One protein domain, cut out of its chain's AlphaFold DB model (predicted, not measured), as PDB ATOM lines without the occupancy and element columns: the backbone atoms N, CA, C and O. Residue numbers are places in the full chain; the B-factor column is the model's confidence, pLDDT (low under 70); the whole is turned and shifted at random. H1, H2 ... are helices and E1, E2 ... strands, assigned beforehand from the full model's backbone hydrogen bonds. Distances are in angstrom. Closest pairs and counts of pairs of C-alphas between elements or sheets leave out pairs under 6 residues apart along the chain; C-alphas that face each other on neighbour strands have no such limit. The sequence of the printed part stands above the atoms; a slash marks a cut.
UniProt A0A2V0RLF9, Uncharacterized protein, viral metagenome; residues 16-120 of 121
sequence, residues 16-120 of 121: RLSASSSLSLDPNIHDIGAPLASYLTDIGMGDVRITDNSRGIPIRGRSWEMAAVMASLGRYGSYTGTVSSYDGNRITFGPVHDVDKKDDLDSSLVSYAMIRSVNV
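This is residues 16 to 120 of the 121 residues of an uncharacterized protein of viral metagenome (UniProt A0A2V0RLF9). Little here is regular structure: amid long loops, H1 and H2 cover one face of sheet E3 E4 E5, making two layers, and E1 of sheet E1 E2 packs on H2. Of 105 printed residues, 41 are in named elements, mixed in class: E1 H1 E2 H2 E3 E4 H3 E5. Both sheets are antiparallel; the whole is compact, radius of gyration of the C-alphas 13.0 A, spans 39 by 33 by 22 A.

E1 is residues 16 to 18, from C-alpha 16 at (18.822, 14.786, -30.227); H1 is residues 34 to 42; E2 is residues 47 to 50; H2 is residues 65 to 72; E3 is residues 82 to 86; E4 is residues 90 to 94, 13.3 A from first to last C-alpha; H3 is residues 100 to 103; E5 is residues 117 to 119, ending with C-alpha 119 at (35.329, 21.726, -20.768).

E3 and E4 are a hairpin, N 84 and O 92 2.8 A apart. The closest C-alphas of H1 and E3 are Pro 35 and Tyr 86, 5.3 A. In H1 and H2, every O i to N i+4 pair is within hydrogen-bond range.

Without a cut, the printed part has pLDDT under 70 in residues 51 to 58 and 98 to 107.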
ATOM      1  N   ARG A  16      19.085  13.400 -29.860       81.56
ATOM      2  CA  ARG A  16      18.822  14.786 -30.227       81.56
ATOM      3  C   ARG A  16      18.501  15.573 -28.971       81.56
ATOM      4  O   ARG A  16      17.596  15.210 -28.226       81.56
ATOM      5  N   LEU A  17      19.231  16.666 -28.790       82.50
ATOM      6  CA  LEU A  17      19.011  17.639 -27.730       82.50
ATOM      7  C   LEU A  17      18.320  18.863 -28.325       82.50
ATOM      8  O   LEU A  17      18.682  19.315 -29.413       82.50
ATOM      9  N   SER A  18      17.305  19.375 -27.636       84.44
ATOM     10  CA  SER A  18      16.605  20.601 -28.022       84.44
ATOM     11  C   SER A  18      16.371  21.494 -26.807       84.44
ATOM     12  O   SER A  18      16.256  21.018 -25.675       84.44
ATOM     13  N   ALA A  19      16.307  22.805 -27.051       84.75
ATOM     14  CA  ALA A  19      16.068  23.779 -25.997       84.75
ATOM     15  C   ALA A  19      14.672  23.592 -25.383       84.75
ATOM     16  O   ALA A  19      13.686  23.450 -26.108       84.75
ATOM     17  N   SER A  20      14.594  23.597 -24.054       81.50
ATOM     18  CA  SER A  20      13.337  23.464 -23.311       81.50
ATOM     19  C   SER A  20      13.482  24.085 -21.925       81.50
ATOM     20  O   SER A  20      14.560  24.053 -21.336       81.50
ATOM     21  N   SER A  21      12.389  24.643 -21.400       75.25
ATOM     22  CA  SER A  21      12.322  25.218 -20.050       75.25
ATOM     23  C   SER A  21      12.297  24.163 -18.940       75.25
ATOM     24  O   SER A  21      12.485  24.494 -17.772       75.25
ATOM     25  N   SER A  22      12.052  22.901 -19.292       78.56
ATOM     26  CA  SER A  22      12.061  21.764 -18.377       78.56
ATOM     27  C   SER A  22      12.793  20.574 -18.988       78.56
ATOM     28  O   SER A  22      12.773  20.372 -20.207       78.56
ATOM     29  N   LEU A  23      13.428  19.776 -18.124       81.75
ATOM     30  CA  LEU A  23      14.060  18.524 -18.516       81.75
ATOM     31  C   LEU A  23      12.981  17.469 -18.810       81.75
ATOM     32  O   LEU A  23      12.297  16.989 -17.908       81.75
ATOM     33  N   SER A  24      12.837  17.124 -20.084       85.69
ATOM     34  CA  SER A  24      11.994  16.075 -20.636       85.69
ATOM     35  C   SER A  24      12.889  15.042 -21.309       85.69
ATOM     36  O   SER A  24      13.620  15.350 -22.249       85.69
ATOM     37  N   LEU A  25      12.830  13.805 -20.829       83.38
ATOM     38  CA  LEU A  25      13.576  12.694 -21.405       83.38
ATOM     39  C   LEU A  25      12.662  11.849 -22.288       83.38
ATOM     40  O   LEU A  25      11.465  11.724 -22.023       83.38
ATOM     41  N   ASP A  26      13.243  11.240 -23.319       83.44
ATOM     42  CA  ASP A  26      12.609  10.170 -24.080       83.44
ATOM     43  C   ASP A  26      12.055   9.115 -23.109       83.44
ATOM     44  O   ASP A  26      12.766   8.726 -22.180       83.44
ATOM     45  N   PRO A  27      10.827   8.605 -23.304       81.81
ATOM     46  CA  PRO A  27      10.244   7.600 -22.414       81.81
ATOM     47  C   PRO A  27      11.069   6.308 -22.319       81.81
ATOM     48  O   PRO A  27      10.878   5.537 -21.383       81.81
ATOM     49  N   ASN A  28      11.976   6.063 -23.270       80.75
ATOM     50  CA  ASN A  28      12.887   4.925 -23.238       80.75
ATOM     51  C   ASN A  28      14.166   5.196 -22.425       80.75
ATOM     52  O   ASN A  28      14.950   4.271 -22.236       80.75
ATOM     53  N   ILE A  29      14.409   6.420 -21.943       82.56
ATOM     54  CA  ILE A  29      15.530   6.755 -21.055       82.56
ATOM     55  C   ILE A  29      15.035   6.685 -19.614       82.56
ATOM     56  O   ILE A  29      14.245   7.517 -19.170       82.56
ATOM     57  N   HIS A  30      15.521   5.697 -18.867       80.81
ATOM     58  CA  HIS A  30      15.054   5.462 -17.498       80.81
ATOM     59  C   HIS A  30      15.984   6.013 -16.419       80.81
ATOM     60  O   HIS A  30      15.537   6.248 -15.301       80.81
ATOM     61  N   ASP A  31      17.257   6.229 -16.747       83.06
ATOM     62  CA  ASP A  31      18.272   6.619 -15.776       83.06
ATOM     63  C   ASP A  31      19.038   7.848 -16.259       83.06
ATOM     64  O   ASP A  31      19.656   7.830 -17.325       83.06
ATOM     65  N   ILE A  32      19.044   8.890 -15.426       86.81
ATOM     66  CA  ILE A  32      19.890  10.071 -15.578       86.81
ATOM     67  C   ILE A  32      20.547  10.406 -14.240       86.81
ATOM     68  O   ILE A  32      19.923  10.380 -13.179       86.81
ATOM     69  N   GLY A  33      21.830  10.725 -14.278       89.88
ATOM     70  CA  GLY A  33      22.557  11.244 -13.138       89.88
ATOM     71  C   GLY A  33      22.300  12.719 -12.913       89.88
ATOM     72  O   GLY A  33      22.287  13.504 -13.861       89.88
ATOM     73  N   ALA A  34      22.227  13.107 -11.639       92.50
ATOM     74  CA  ALA A  34      22.128  14.508 -11.242       92.50
ATOM     75  C   ALA A  34      23.167  15.422 -11.935       92.50
ATOM     76  O   ALA A  34      22.758  16.472 -12.419       92.50
ATOM     77  N   PRO A  35      24.453  15.032 -12.104       94.81
ATOM     78  CA  PRO A  35      25.422  15.873 -12.810       94.81
ATOM     79  C   PRO A  35      25.053  16.184 -14.268       94.81
ATOM     80  O   PRO A  35      25.208  17.323 -14.702       94.81
ATOM     81  N   LEU A  36      24.542  15.199 -15.021       93.12
ATOM     82  CA  LEU A  36      24.101  15.433 -16.398       93.12
ATOM     83  C   LEU A  36      22.837  16.300 -16.420       93.12
ATOM     84  O   LEU A  36      22.739  17.208 -17.238       93.12
ATOM     85  N   ALA A  37      21.885  16.040 -15.521       91.12
ATOM     86  CA  ALA A  37      20.654  16.821 -15.427       91.12
ATOM     87  C   ALA A  37      20.933  18.307 -15.129       91.12
ATOM     88  O   ALA A  37      20.347  19.178 -15.771       91.12
ATOM     89  N   SER A  38      21.855  18.592 -14.202       92.44
ATOM     90  CA  SER A  38      22.321  19.951 -13.913       92.44
ATOM     91  C   SER A  38      22.961  20.597 -15.139       92.44
ATOM     92  O   SER A  38      22.551  21.683 -15.524       92.44
ATOM     93  N   TYR A  39      23.880  19.899 -15.813       93.38
ATOM     94  CA  TYR A  39      24.517  20.412 -17.028       93.38
ATOM     95  C   TYR A  39      23.513  20.768 -18.124       93.38
ATOM     96  O   TYR A  39      23.545  21.871 -18.660       93.38
ATOM     97  N   LEU A  40      22.595  19.851 -18.433       90.69
ATOM     98  CA  LEU A  40      21.562  20.056 -19.447       90.69
ATOM     99  C   LEU A  40      20.658  21.248 -19.115       90.69
ATOM    100  O   LEU A  40      20.278  22.000 -20.012       90.69
ATOM    101  N   THR A  41      20.361  21.450 -17.831       89.94
ATOM    102  CA  THR A  41      19.596  22.606 -17.353       89.94
ATOM    103  C   THR A  41      20.376  23.909 -17.546       89.94
ATOM    104  O   THR A  41      19.814  24.864 -18.080       89.94
ATOM    105  N   ASP A  42      21.663  23.937 -17.191       91.00
ATOM    106  CA  ASP A  42      22.506  25.138 -17.278       91.00
ATOM    107  C   ASP A  42      22.684  25.619 -18.725       91.00
ATOM    108  O   ASP A  42      22.639  26.821 -18.993       91.00
ATOM    109  N   ILE A  43      22.782  24.694 -19.685       88.12
ATOM    110  CA  ILE A  43      22.859  25.034 -21.117       88.12
ATOM    111  C   ILE A  43      21.484  25.203 -21.788       88.12
ATOM    112  O   ILE A  43      21.401  25.358 -23.010       88.12
ATOM    113  N   GLY A  44      20.389  25.128 -21.023       86.38
ATOM    114  CA  GLY A  44      19.018  25.264 -21.524       86.38
ATOM    115  C   GLY A  44      18.543  24.126 -22.437       86.38
ATOM    116  O   GLY A  44      17.555  24.288 -23.156       86.38
ATOM    117  N   MET A  45      19.225  22.976 -22.439       85.25
ATOM    118  CA  MET A  45      18.869  21.791 -23.224       85.25
ATOM    119  C   MET A  45      18.010  20.834 -22.398       85.25
ATOM    120  O   MET A  45      18.502  19.868 -21.828       85.25
ATOM    121  N   GLY A  46      16.707  21.094 -22.342       80.69
ATOM    122  CA  GLY A  46      15.790  20.266 -21.565       80.69
ATOM    123  C   GLY A  46      15.174  19.080 -22.318       80.69
ATOM    124  O   GLY A  46      14.791  18.125 -21.667       80.69
ATOM    125  N   ASP A  47      15.062  19.071 -23.649       83.81
ATOM    126  CA  ASP A  47      14.393  17.968 -24.373       83.81
ATOM    127  C   ASP A  47      15.421  16.996 -24.975       83.81
ATOM    128  O   ASP A  47      16.121  17.340 -25.933       83.81
ATOM    129  N   VAL A  48      15.520  15.790 -24.406       82.94
ATOM    130  CA  VAL A  48      16.447  14.727 -24.824       82.94
ATOM    131  C   VAL A  48      15.662  13.602 -25.486       82.94
ATOM    132  O   VAL A  48      14.938  12.878 -24.808       82.94
ATOM    133  N   ARG A  49      15.827  13.403 -26.797       81.88
ATOM    134  CA  ARG A  49      15.109  12.362 -27.556       81.88
ATOM    135  C   ARG A  49      16.038  11.378 -28.234       81.88
ATOM    136  O   ARG A  49      17.075  11.775 -28.764       81.88
ATOM    137  N   ILE A  50      15.629  10.116 -28.296       75.56
ATOM    138  CA  ILE A  50      16.316   9.109 -29.106       75.56
ATOM    139  C   ILE A  50      15.804   9.236 -30.542       75.56
ATOM    140  O   ILE A  50      14.602   9.156 -30.793       75.56
ATOM    141  N   THR A  51      16.701   9.451 -31.501       69.88
ATOM    142  CA  THR A  51      16.329   9.609 -32.918       69.88
ATOM    143  C   THR A  51      16.440   8.324 -33.722       69.88
ATOM    144  O   THR A  51      15.713   8.169 -34.700       69.88
ATOM    145  N   ASP A  52      17.286   7.387 -33.299       67.19
ATOM    146  CA  ASP A  52      17.353   6.044 -33.875       67.19
ATOM    147  C   ASP A  52      16.813   5.041 -32.860       67.19
ATOM    148  O   ASP A  52      17.541   4.461 -32.054       67.19
ATOM    149  N   ASN A  53      15.489   4.910 -32.854       57.47
ATOM    150  CA  ASN A  53      14.778   3.986 -31.983       57.47
ATOM    151  C   ASN A  53      14.404   2.716 -32.746       57.47
ATOM    152  O   ASN A  53      13.247   2.295 -32.739       57.47
ATOM    153  N   SER A  54      15.368   2.108 -33.440       51.31
ATOM    154  CA  SER A  54      15.108   0.987 -34.348       51.31
ATOM    155  C   SER A  54      14.415  -0.222 -33.695       51.31
ATOM    156  O   SER A  54      14.010  -1.121 -34.433       51.31
ATOM    157  N   ARG A  55      14.214  -0.264 -32.360       55.81
ATOM    158  CA  ARG A  55      13.461  -1.331 -31.668       55.81
ATOM    159  C   ARG A  55      12.646  -0.959 -30.411       55.81
ATOM    160  O   ARG A  55      12.117  -1.876 -29.793       55.81
ATOM    161  N   GLY A  56      12.521   0.309 -30.002       61.41
ATOM    162  CA  GLY A  56      11.792   0.647 -28.762       61.41
ATOM    163  C   GLY A  56      12.432   0.052 -27.501       61.41
ATOM    164  O   GLY A  56      11.734  -0.308 -26.554       61.41
ATOM    165  N   ILE A  57      13.755  -0.145 -27.520       66.62
ATOM    166  CA  ILE A  57      14.475  -0.779 -26.414       66.62
ATOM    167  C   ILE A  57      14.748   0.288 -25.352       66.62
ATOM    168  O   ILE A  57      15.366   1.306 -25.672       66.62
ATOM    169  N   PRO A  58      14.348   0.062 -24.091       68.94
ATOM    170  CA  PRO A  58      14.656   0.989 -23.017       68.94
ATOM    171  C   PRO A  58      16.170   1.064 -22.788       68.94
ATOM    172  O   PRO A  58      16.828   0.047 -22.551       68.94
ATOM    173  N   ILE A  59      16.716   2.277 -22.809       73.19
ATOM    174  CA  ILE A  59      18.065   2.584 -22.344       73.19
ATOM    175  C   ILE A  59      18.027   2.581 -20.817       73.19
ATOM    176  O   ILE A  59      17.525   3.502 -20.167       73.19
ATOM    177  N   ARG A  60      18.555   1.495 -20.252       72.94
ATOM    178  CA  ARG A  60      18.737   1.321 -18.812       72.94
ATOM    179  C   ARG A  60      20.185   1.617 -18.445       72.94
ATOM    180  O   ARG A  60      21.109   1.165 -19.121       72.94
ATOM    181  N   GLY A  61      20.373   2.353 -17.361       80.81
ATOM    182  CA  GLY A  61      21.671   2.807 -16.891       80.81
ATOM    183  C   GLY A  61      22.174   4.076 -17.579       80.81
ATOM    184  O   GLY A  61      21.564   4.644 -18.477       80.81
ATOM    185  N   ARG A  62      23.347   4.519 -17.126       85.75
ATOM    186  CA  ARG A  62      23.905   5.853 -17.389       85.75
ATOM    187  C   ARG A  62      24.994   5.868 -18.468       85.75
ATOM    188  O   ARG A  62      25.762   6.814 -18.567       85.75
ATOM    189  N   SER A  63      25.101   4.811 -19.279       83.94
ATOM    190  CA  SER A  63      26.177   4.693 -20.279       83.94
ATOM    191  C   SER A  63      26.059   5.667 -21.450       83.94
ATOM    192  O   SER A  63      27.014   5.840 -22.199       83.94
ATOM    193  N   TRP A  64      24.877   6.256 -21.625       84.81
ATOM    194  CA  TRP A  64      24.535   7.192 -22.692       84.81
ATOM    195  C   TRP A  64      24.933   8.639 -22.384       84.81
ATOM    196  O   TRP A  64      24.945   9.481 -23.279       84.81
ATOM    197  N   GLU A  65      25.253   8.945 -21.128       90.56
ATOM    198  CA  GLU A  65      25.417  10.323 -20.670       90.56
ATOM    199  C   GLU A  65      26.596  11.023 -21.350       90.56
ATOM    200  O   GLU A  65      26.500  12.193 -21.716       90.56
ATOM    201  N   MET A  66      27.691  10.296 -21.593       91.19
ATOM    202  CA  MET A  66      28.830  10.819 -22.347       91.19
ATOM    203  C   MET A  66      28.451  11.202 -23.783       91.19
ATOM    204  O   MET A  66      28.871  12.251 -24.264       91.19
ATOM    205  N   ALA A  67      27.621  10.400 -24.454       87.75
ATOM    206  CA  ALA A  67      27.151  10.715 -25.800       87.75
ATOM    207  C   ALA A  67      26.285  11.980 -25.816       87.75
ATOM    208  O   ALA A  67      26.418  12.792 -26.730       87.75
ATOM    209  N   ALA A  68      25.461  12.192 -24.785       88.44
ATOM    210  CA  ALA A  68      24.673  13.415 -24.650       88.44
ATOM    211  C   ALA A  68      25.567  14.661 -24.527       88.44
ATOM    212  O   ALA A  68      25.363  15.633 -25.249       88.44
ATOM    213  N   VAL A  69      26.603  14.615 -23.681       92.06
ATOM    214  CA  VAL A  69      27.553  15.735 -23.530       92.06
ATOM    215  C   VAL A  69      28.339  15.990 -24.817       92.06
ATOM    216  O   VAL A  69      28.582  17.130 -25.193       92.06
ATOM    217  N   MET A  70      28.747  14.947 -25.535       90.81
ATOM    218  CA  MET A  70      29.469  15.146 -26.794       90.81
ATOM    219  C   MET A  70      28.551  15.723 -27.881       90.81
ATOM    220  O   MET A  70      28.960  16.628 -28.612       90.81
ATOM    221  N   ALA A  71      27.289  15.287 -27.931       87.69
ATOM    222  CA  ALA A  71      26.290  15.825 -28.847       87.69
ATOM    223  C   ALA A  71      25.977  17.308 -28.581       87.69
ATOM    224  O   ALA A  71      25.876  18.073 -29.541       87.69
ATOM    225  N   SER A  72      25.888  17.750 -27.317       87.94
ATOM    226  CA  SER A  72      25.679  19.176 -26.993       87.94
ATOM    227  C   SER A  72      26.846  20.061 -27.442       87.94
ATOM    228  O   SER A  72      26.647  21.228 -27.771       87.94
ATOM    229  N   LEU A  73      28.054  19.496 -27.536       88.88
ATOM    230  CA  LEU A  73      29.249  20.148 -28.079       88.88
ATOM    231  C   LEU A  73      29.366  20.038 -29.613       88.88
ATOM    232  O   LEU A  73      30.403  20.390 -30.178       88.88
ATOM    233  N   GLY A  74      28.346  19.511 -30.298       85.94
ATOM    234  CA  GLY A  74      28.345  19.301 -31.748       85.94
ATOM    235  C   GLY A  74      29.237  18.148 -32.222       85.94
ATOM    236  O   GLY A  74      29.540  18.052 -33.411       85.94
ATOM    237  N   ARG A  75      29.678  17.273 -31.310       86.50
ATOM    238  CA  ARG A  75      30.531  16.113 -31.600       86.50
ATOM    239  C   ARG A  75      29.688  14.845 -31.610       86.50
ATOM    240  O   ARG A  75      29.462  14.220 -30.579       86.50
ATOM    241  N   TYR A  76      29.248  14.451 -32.795       82.38
ATOM    242  CA  TYR A  76      28.460  13.236 -32.993       82.38
ATOM    243  C   TYR A  76      29.372  12.023 -33.195       82.38
ATOM    244  O   TYR A  76      30.390  12.118 -33.878       82.38
ATOM    245  N   GLY A  77      29.026  10.896 -32.579       80.12
ATOM    246  CA  GLY A  77      29.805   9.661 -32.645       80.12
ATOM    247  C   GLY A  77      29.421   8.674 -31.545       80.12
ATOM    248  O   GLY A  77      28.512   8.931 -30.750       80.12
ATOM    249  N   SER A  78      30.131   7.552 -31.503       81.19
ATOM    250  CA  SER A  78      29.935   6.473 -30.536       81.19
ATOM    251  C   SER A  78      30.681   6.795 -29.246       81.19
ATOM    252  O   SER A  78      31.904   6.670 -29.179       81.19
ATOM    253  N   TYR A  79      29.954   7.201 -28.207       85.00
ATOM    254  CA  TYR A  79      30.541   7.488 -26.900       85.00
ATOM    255  C   TYR A  79      29.892   6.643 -25.809       85.00
ATOM    256  O   TYR A  79      28.674   6.461 -25.800       85.00
ATOM    257  N   THR A  80      30.694   6.162 -24.859       85.88
ATOM    258  CA  THR A  80      30.189   5.431 -23.690       85.88
ATOM    259  C   THR A  80      30.870   5.889 -22.408       85.88
ATOM    260  O   THR A  80      32.093   5.888 -22.268       85.88
ATOM    261  N   GLY A  81      30.057   6.274 -21.435       88.50
ATOM    262  CA  GLY A  81      30.542   6.829 -20.181       88.50
ATOM    263  C   GLY A  81      29.393   7.389 -19.365       88.50
ATOM    264  O   GLY A  81      28.399   7.857 -19.923       88.50
ATOM    265  N   THR A  82      29.542   7.358 -18.045       92.50
ATOM    266  CA  THR A  82      28.668   8.117 -17.141       92.50
ATOM    267  C   THR A  82      29.224   9.523 -16.955       92.50
ATOM    268  O   THR A  82      30.433   9.708 -17.028       92.50
ATOM    269  N   VAL A  83      28.397  10.500 -16.611       94.44
ATOM    270  CA  VAL A  83      28.840  11.806 -16.111       94.44
ATOM    271  C   VAL A  83      29.004  11.715 -14.593       94.44
ATOM    272  O   VAL A  83      28.036  11.663 -13.834       94.44
ATOM    273  N   SER A  84      30.249  11.666 -14.129       94.50
ATOM    274  CA  SER A  84      30.572  11.555 -12.703       94.50
ATOM    275  C   SER A  84      30.411  12.874 -11.962       94.50
ATOM    276  O   SER A  84      29.936  12.877 -10.829       94.50
ATOM    277  N   SER A  85      30.795  13.986 -12.589       96.12
ATOM    278  CA  SER A  85      30.666  15.318 -12.002       96.12
ATOM    279  C   SER A  85      30.510  16.401 -13.064       96.12
ATOM    280  O   SER A  85      30.945  16.242 -14.208       96.12
ATOM    281  N   TYR A  86      29.892  17.499 -12.640       96.62
ATOM    282  CA  TYR A  86      29.781  18.757 -13.358       96.62
ATOM    283  C   TYR A  86      29.969  19.893 -12.347       96.62
ATOM    284  O   TYR A  86      29.342  19.857 -11.288       96.62
ATOM    285  N   ASP A  87      30.848  20.852 -12.637       95.06
ATOM    286  CA  ASP A  87      31.186  21.969 -11.734       95.06
ATOM    287  C   ASP A  87      30.811  23.359 -12.286       95.06
ATOM    288  O   ASP A  87      31.223  24.376 -11.731       95.06
ATOM    289  N   GLY A  88      30.036  23.404 -13.372       92.88
ATOM    290  CA  GLY A  88      29.654  24.633 -14.074       92.88
ATOM    291  C   GLY A  88      30.437  24.864 -15.367       92.88
ATOM    292  O   GLY A  88      29.876  25.379 -16.323       92.88
ATOM    293  N   ASN A  89      31.695  24.419 -15.451       94.81
ATOM    294  CA  ASN A  89      32.551  24.654 -16.629       94.81
ATOM    295  C   ASN A  89      33.230  23.373 -17.141       94.81
ATOM    296  O   ASN A  89      33.839  23.339 -18.212       94.81
ATOM    297  N   ARG A  90      33.153  22.286 -16.369       95.50
ATOM    298  CA  ARG A  90      33.802  21.026 -16.703       95.50
ATOM    299  C   ARG A  90      32.935  19.831 -16.359       95.50
ATOM    300  O   ARG A  90      32.407  19.708 -15.258       95.50
ATOM    301  N   ILE A  91      32.873  18.902 -17.305       96.44
ATOM    302  CA  ILE A  91      32.295  17.573 -17.135       96.44
ATOM    303  C   ILE A  91      33.423  16.567 -16.918       96.44
ATOM    304  O   ILE A  91      34.382  16.531 -17.692       96.44
ATOM    305  N   THR A  92      33.288  15.711 -15.904       96.31
ATOM    306  CA  THR A  92      34.146  14.530 -15.721       96.31
ATOM    307  C   THR A  92      33.351  13.269 -16.015       96.31
ATOM    308  O   THR A  92      32.258  13.078 -15.479       96.31
ATOM    309  N   PHE A  93      33.914  12.399 -16.847       94.44
ATOM    310  CA  PHE A  93      33.315  11.121 -17.200       94.44
ATOM    311  C   PHE A  93      33.801  10.001 -16.284       94.44
ATOM    312  O   PHE A  93      34.916  10.027 -15.762       94.44
ATOM    313  N   GLY A  94      32.947   9.000 -16.122       89.50
ATOM    314  CA  GLY A  94      33.177   7.842 -15.276       89.50
ATOM    315  C   GLY A  94      32.886   6.523 -15.974       89.50
ATOM    316  O   GLY A  94      32.294   6.498 -17.061       89.50
ATOM    317  N   PRO A  95      33.297   5.424 -15.324       87.12
ATOM    318  CA  PRO A  95      33.158   4.090 -15.865       87.12
ATOM    319  C   PRO A  95      31.696   3.674 -15.982       87.12
ATOM    320  O   PRO A  95      30.851   3.992 -15.144       87.12
ATOM    321  N   VAL A  96      31.425   2.879 -17.008       79.69
ATOM    322  CA  VAL A  96      30.186   2.117 -17.146       79.69
ATOM    323  C   VAL A  96      30.491   0.692 -16.701       79.69
ATOM    324  O   VAL A  96      31.515   0.133 -17.089       79.69
ATOM    325  N   HIS A  97      29.622   0.093 -15.886       70.00
ATOM    326  CA  HIS A  97      29.756  -1.330 -15.566       70.00
ATOM    327  C   HIS A  97      29.679  -2.155 -16.859       70.00
ATOM    328  O   HIS A  97      28.832  -1.883 -17.708       70.00
ATOM    329  N   ASP A  98      30.576  -3.132 -17.012       64.88
ATOM    330  CA  ASP A  98      30.700  -3.968 -18.214       64.88
ATOM    331  C   ASP A  98      31.079  -3.212 -19.510       64.88
ATOM    332  O   ASP A  98      30.792  -3.697 -20.607       64.88
ATOM    333  N   VAL A  99      31.737  -2.042 -19.430       61.03
ATOM    334  CA  VAL A  99      32.190  -1.329 -20.647       61.03
ATOM    335  C   VAL A  99      33.186  -2.148 -21.468       61.03
ATOM    336  O   VAL A  99      33.155  -2.077 -22.691       61.03
ATOM    337  N   ASP A 100      33.995  -2.975 -20.807       55.62
ATOM    338  CA  ASP A 100      35.011  -3.813 -21.450       55.62
ATOM    339  C   ASP A 100      34.377  -4.808 -22.441       55.62
ATOM    340  O   ASP A 100      34.991  -5.179 -23.433       55.62
ATOM    341  N   LYS A 101      33.103  -5.183 -22.238       57.16
ATOM    342  CA  LYS A 101      32.335  -6.031 -23.170       57.16
ATOM    343  C   LYS A 101      31.786  -5.262 -24.379       57.16
ATOM    344  O   LYS A 101      31.278  -5.885 -25.308       57.16
ATOM    345  N   LYS A 102      31.812  -3.924 -24.348       56.62
ATOM    346  CA  LYS A 102      31.363  -3.051 -25.445       56.62
ATOM    347  C   LYS A 102      32.506  -2.638 -26.371       56.62
ATOM    348  O   LYS A 102      32.248  -2.511 -27.562       56.62
ATOM    349  N   ASP A 103      33.729  -2.492 -25.862       55.31
ATOM    350  CA  ASP A 103      34.909  -2.198 -26.697       55.31
ATOM    351  C   ASP A 103      35.181  -3.329 -27.713       55.31
ATOM    352  O   ASP A 103      35.568  -3.062 -28.848       55.31
ATOM    353  N   ASP A 104      34.851  -4.578 -27.364       54.41
ATOM    354  CA  ASP A 104      34.909  -5.727 -28.283       54.41
ATOM    355  C   ASP A 104      33.874  -5.665 -29.429       54.41
ATOM    356  O   ASP A 104      34.001  -6.378 -30.427       54.41
ATOM    357  N   LEU A 105      32.827  -4.840 -29.300       58.03
ATOM    358  CA  LEU A 105      31.702  -4.779 -30.241       58.03
ATOM    359  C   LEU A 105      31.811  -3.628 -31.246       58.03
ATOM    360  O   LEU A 105      31.170  -3.690 -32.296       58.03
ATOM    361  N   ASP A 106      32.594  -2.591 -30.944       64.00
ATOM    362  CA  ASP A 106      32.753  -1.430 -31.816       64.00
ATOM    363  C   ASP A 106      34.130  -0.773 -31.640       64.00
ATOM    364  O   ASP A 106      34.376  -0.026 -30.698       64.00
ATOM    365  N   SER A 107      35.013  -0.985 -32.618       69.38
ATOM    366  CA  SER A 107      36.342  -0.357 -32.659       69.38
ATOM    367  C   SER A 107      36.328   1.180 -32.754       69.38
ATOM    368  O   SER A 107      37.370   1.807 -32.572       69.38
ATOM    369  N   SER A 108      35.177   1.793 -33.057       73.81
ATOM    370  CA  SER A 108      34.988   3.250 -33.083       73.81
ATOM    371  C   SER A 108      34.479   3.825 -31.755       73.81
ATOM    372  O   SER A 108      34.318   5.041 -31.635       73.81
ATOM    373  N   LEU A 109      34.232   2.970 -30.758       77.06
ATOM    374  CA  LEU A 109      33.710   3.368 -29.462       77.06
ATOM    375  C   LEU A 109      34.738   4.180 -28.672       77.06
ATOM    376  O   LEU A 109      35.800   3.697 -28.287       77.06
ATOM    377  N   VAL A 110      34.387   5.430 -28.377       82.00
ATOM    378  CA  VAL A 110      35.182   6.299 -27.513       82.00
ATOM    379  C   VAL A 110      34.629   6.218 -26.098       82.00
ATOM    380  O   VAL A 110      33.549   6.730 -25.792       82.00
ATOM    381  N   SER A 111      35.373   5.565 -25.212       84.44
ATOM    382  CA  SER A 111      34.979   5.409 -23.815       84.44
ATOM    383  C   SER A 111      35.572   6.493 -22.908       84.44
ATOM    384  O   SER A 111      36.494   7.232 -23.277       84.44
ATOM    385  N   TYR A 112      35.078   6.555 -21.669       83.06
ATOM    386  CA  TYR A 112      35.632   7.404 -20.606       83.06
ATOM    387  C   TYR A 112      37.154   7.224 -20.402       83.06
ATOM    388  O   TYR A 112      37.831   8.135 -19.921       83.06
ATOM    389  N   ALA A 113      37.708   6.056 -20.755       84.00
ATOM    390  CA  ALA A 113      39.137   5.782 -20.644       84.00
ATOM    391  C   ALA A 113      39.962   6.650 -21.607       84.00
ATOM    392  O   ALA A 113      41.080   7.043 -21.266       84.00
ATOM    393  N   MET A 114      39.393   6.991 -22.768       86.25
ATOM    394  CA  MET A 114      40.016   7.838 -23.787       86.25
ATOM    395  C   MET A 114      39.762   9.327 -23.532       86.25
ATOM    396  O   MET A 114      40.673  10.143 -23.657       86.25
ATOM    397  N   ILE A 115      38.537   9.691 -23.138       88.56
ATOM    398  CA  ILE A 115      38.171  11.070 -22.790       88.56
ATOM    399  C   ILE A 115      37.648  11.077 -21.357       88.56
ATOM    400  O   ILE A 115      36.495  10.746 -21.102       88.56
ATOM    401  N   ARG A 116      38.500  11.491 -20.415       92.12
ATOM    402  CA  ARG A 116      38.149  11.532 -18.983       92.12
ATOM    403  C   ARG A 116      37.342  12.762 -18.586       92.12
ATOM    404  O   ARG A 116      36.641  12.741 -17.582       92.12
ATOM    405  N   SER A 117      37.472  13.853 -19.331       93.75
ATOM    406  CA  SER A 117      36.771  15.103 -19.040       93.75
ATOM    407  C   SER A 117      36.749  16.022 -20.248       93.75
ATOM    408  O   SER A 117      37.677  15.981 -21.058       93.75
ATOM    409  N   VAL A 118      35.765  16.913 -20.301       94.69
ATOM    410  CA  VAL A 118      35.675  17.990 -21.293       94.69
ATOM    411  C   VAL A 118      35.302  19.299 -20.610       94.69
ATOM    412  O   VAL A 118      34.542  19.299 -19.642       94.69
ATOM    413  N   ASN A 119      35.841  20.405 -21.116       94.44
ATOM    414  CA  ASN A 119      35.329  21.726 -20.768       94.44
ATOM    415  C   ASN A 119      34.054  21.969 -21.571       94.44
ATOM    416  O   ASN A 119      33.982  21.597 -22.747       94.44
ATOM    417  N   VAL A 120      33.072  22.576 -20.923       89.50
ATOM    418  CA  VAL A 120      31.773  22.903 -21.504       89.50
ATOM    419  C   VAL A 120      31.543  24.409 -21.369       89.50
ATOM    420  O   VAL A 120      32.059  24.991 -20.418       89.50
TER     421      VAL A 120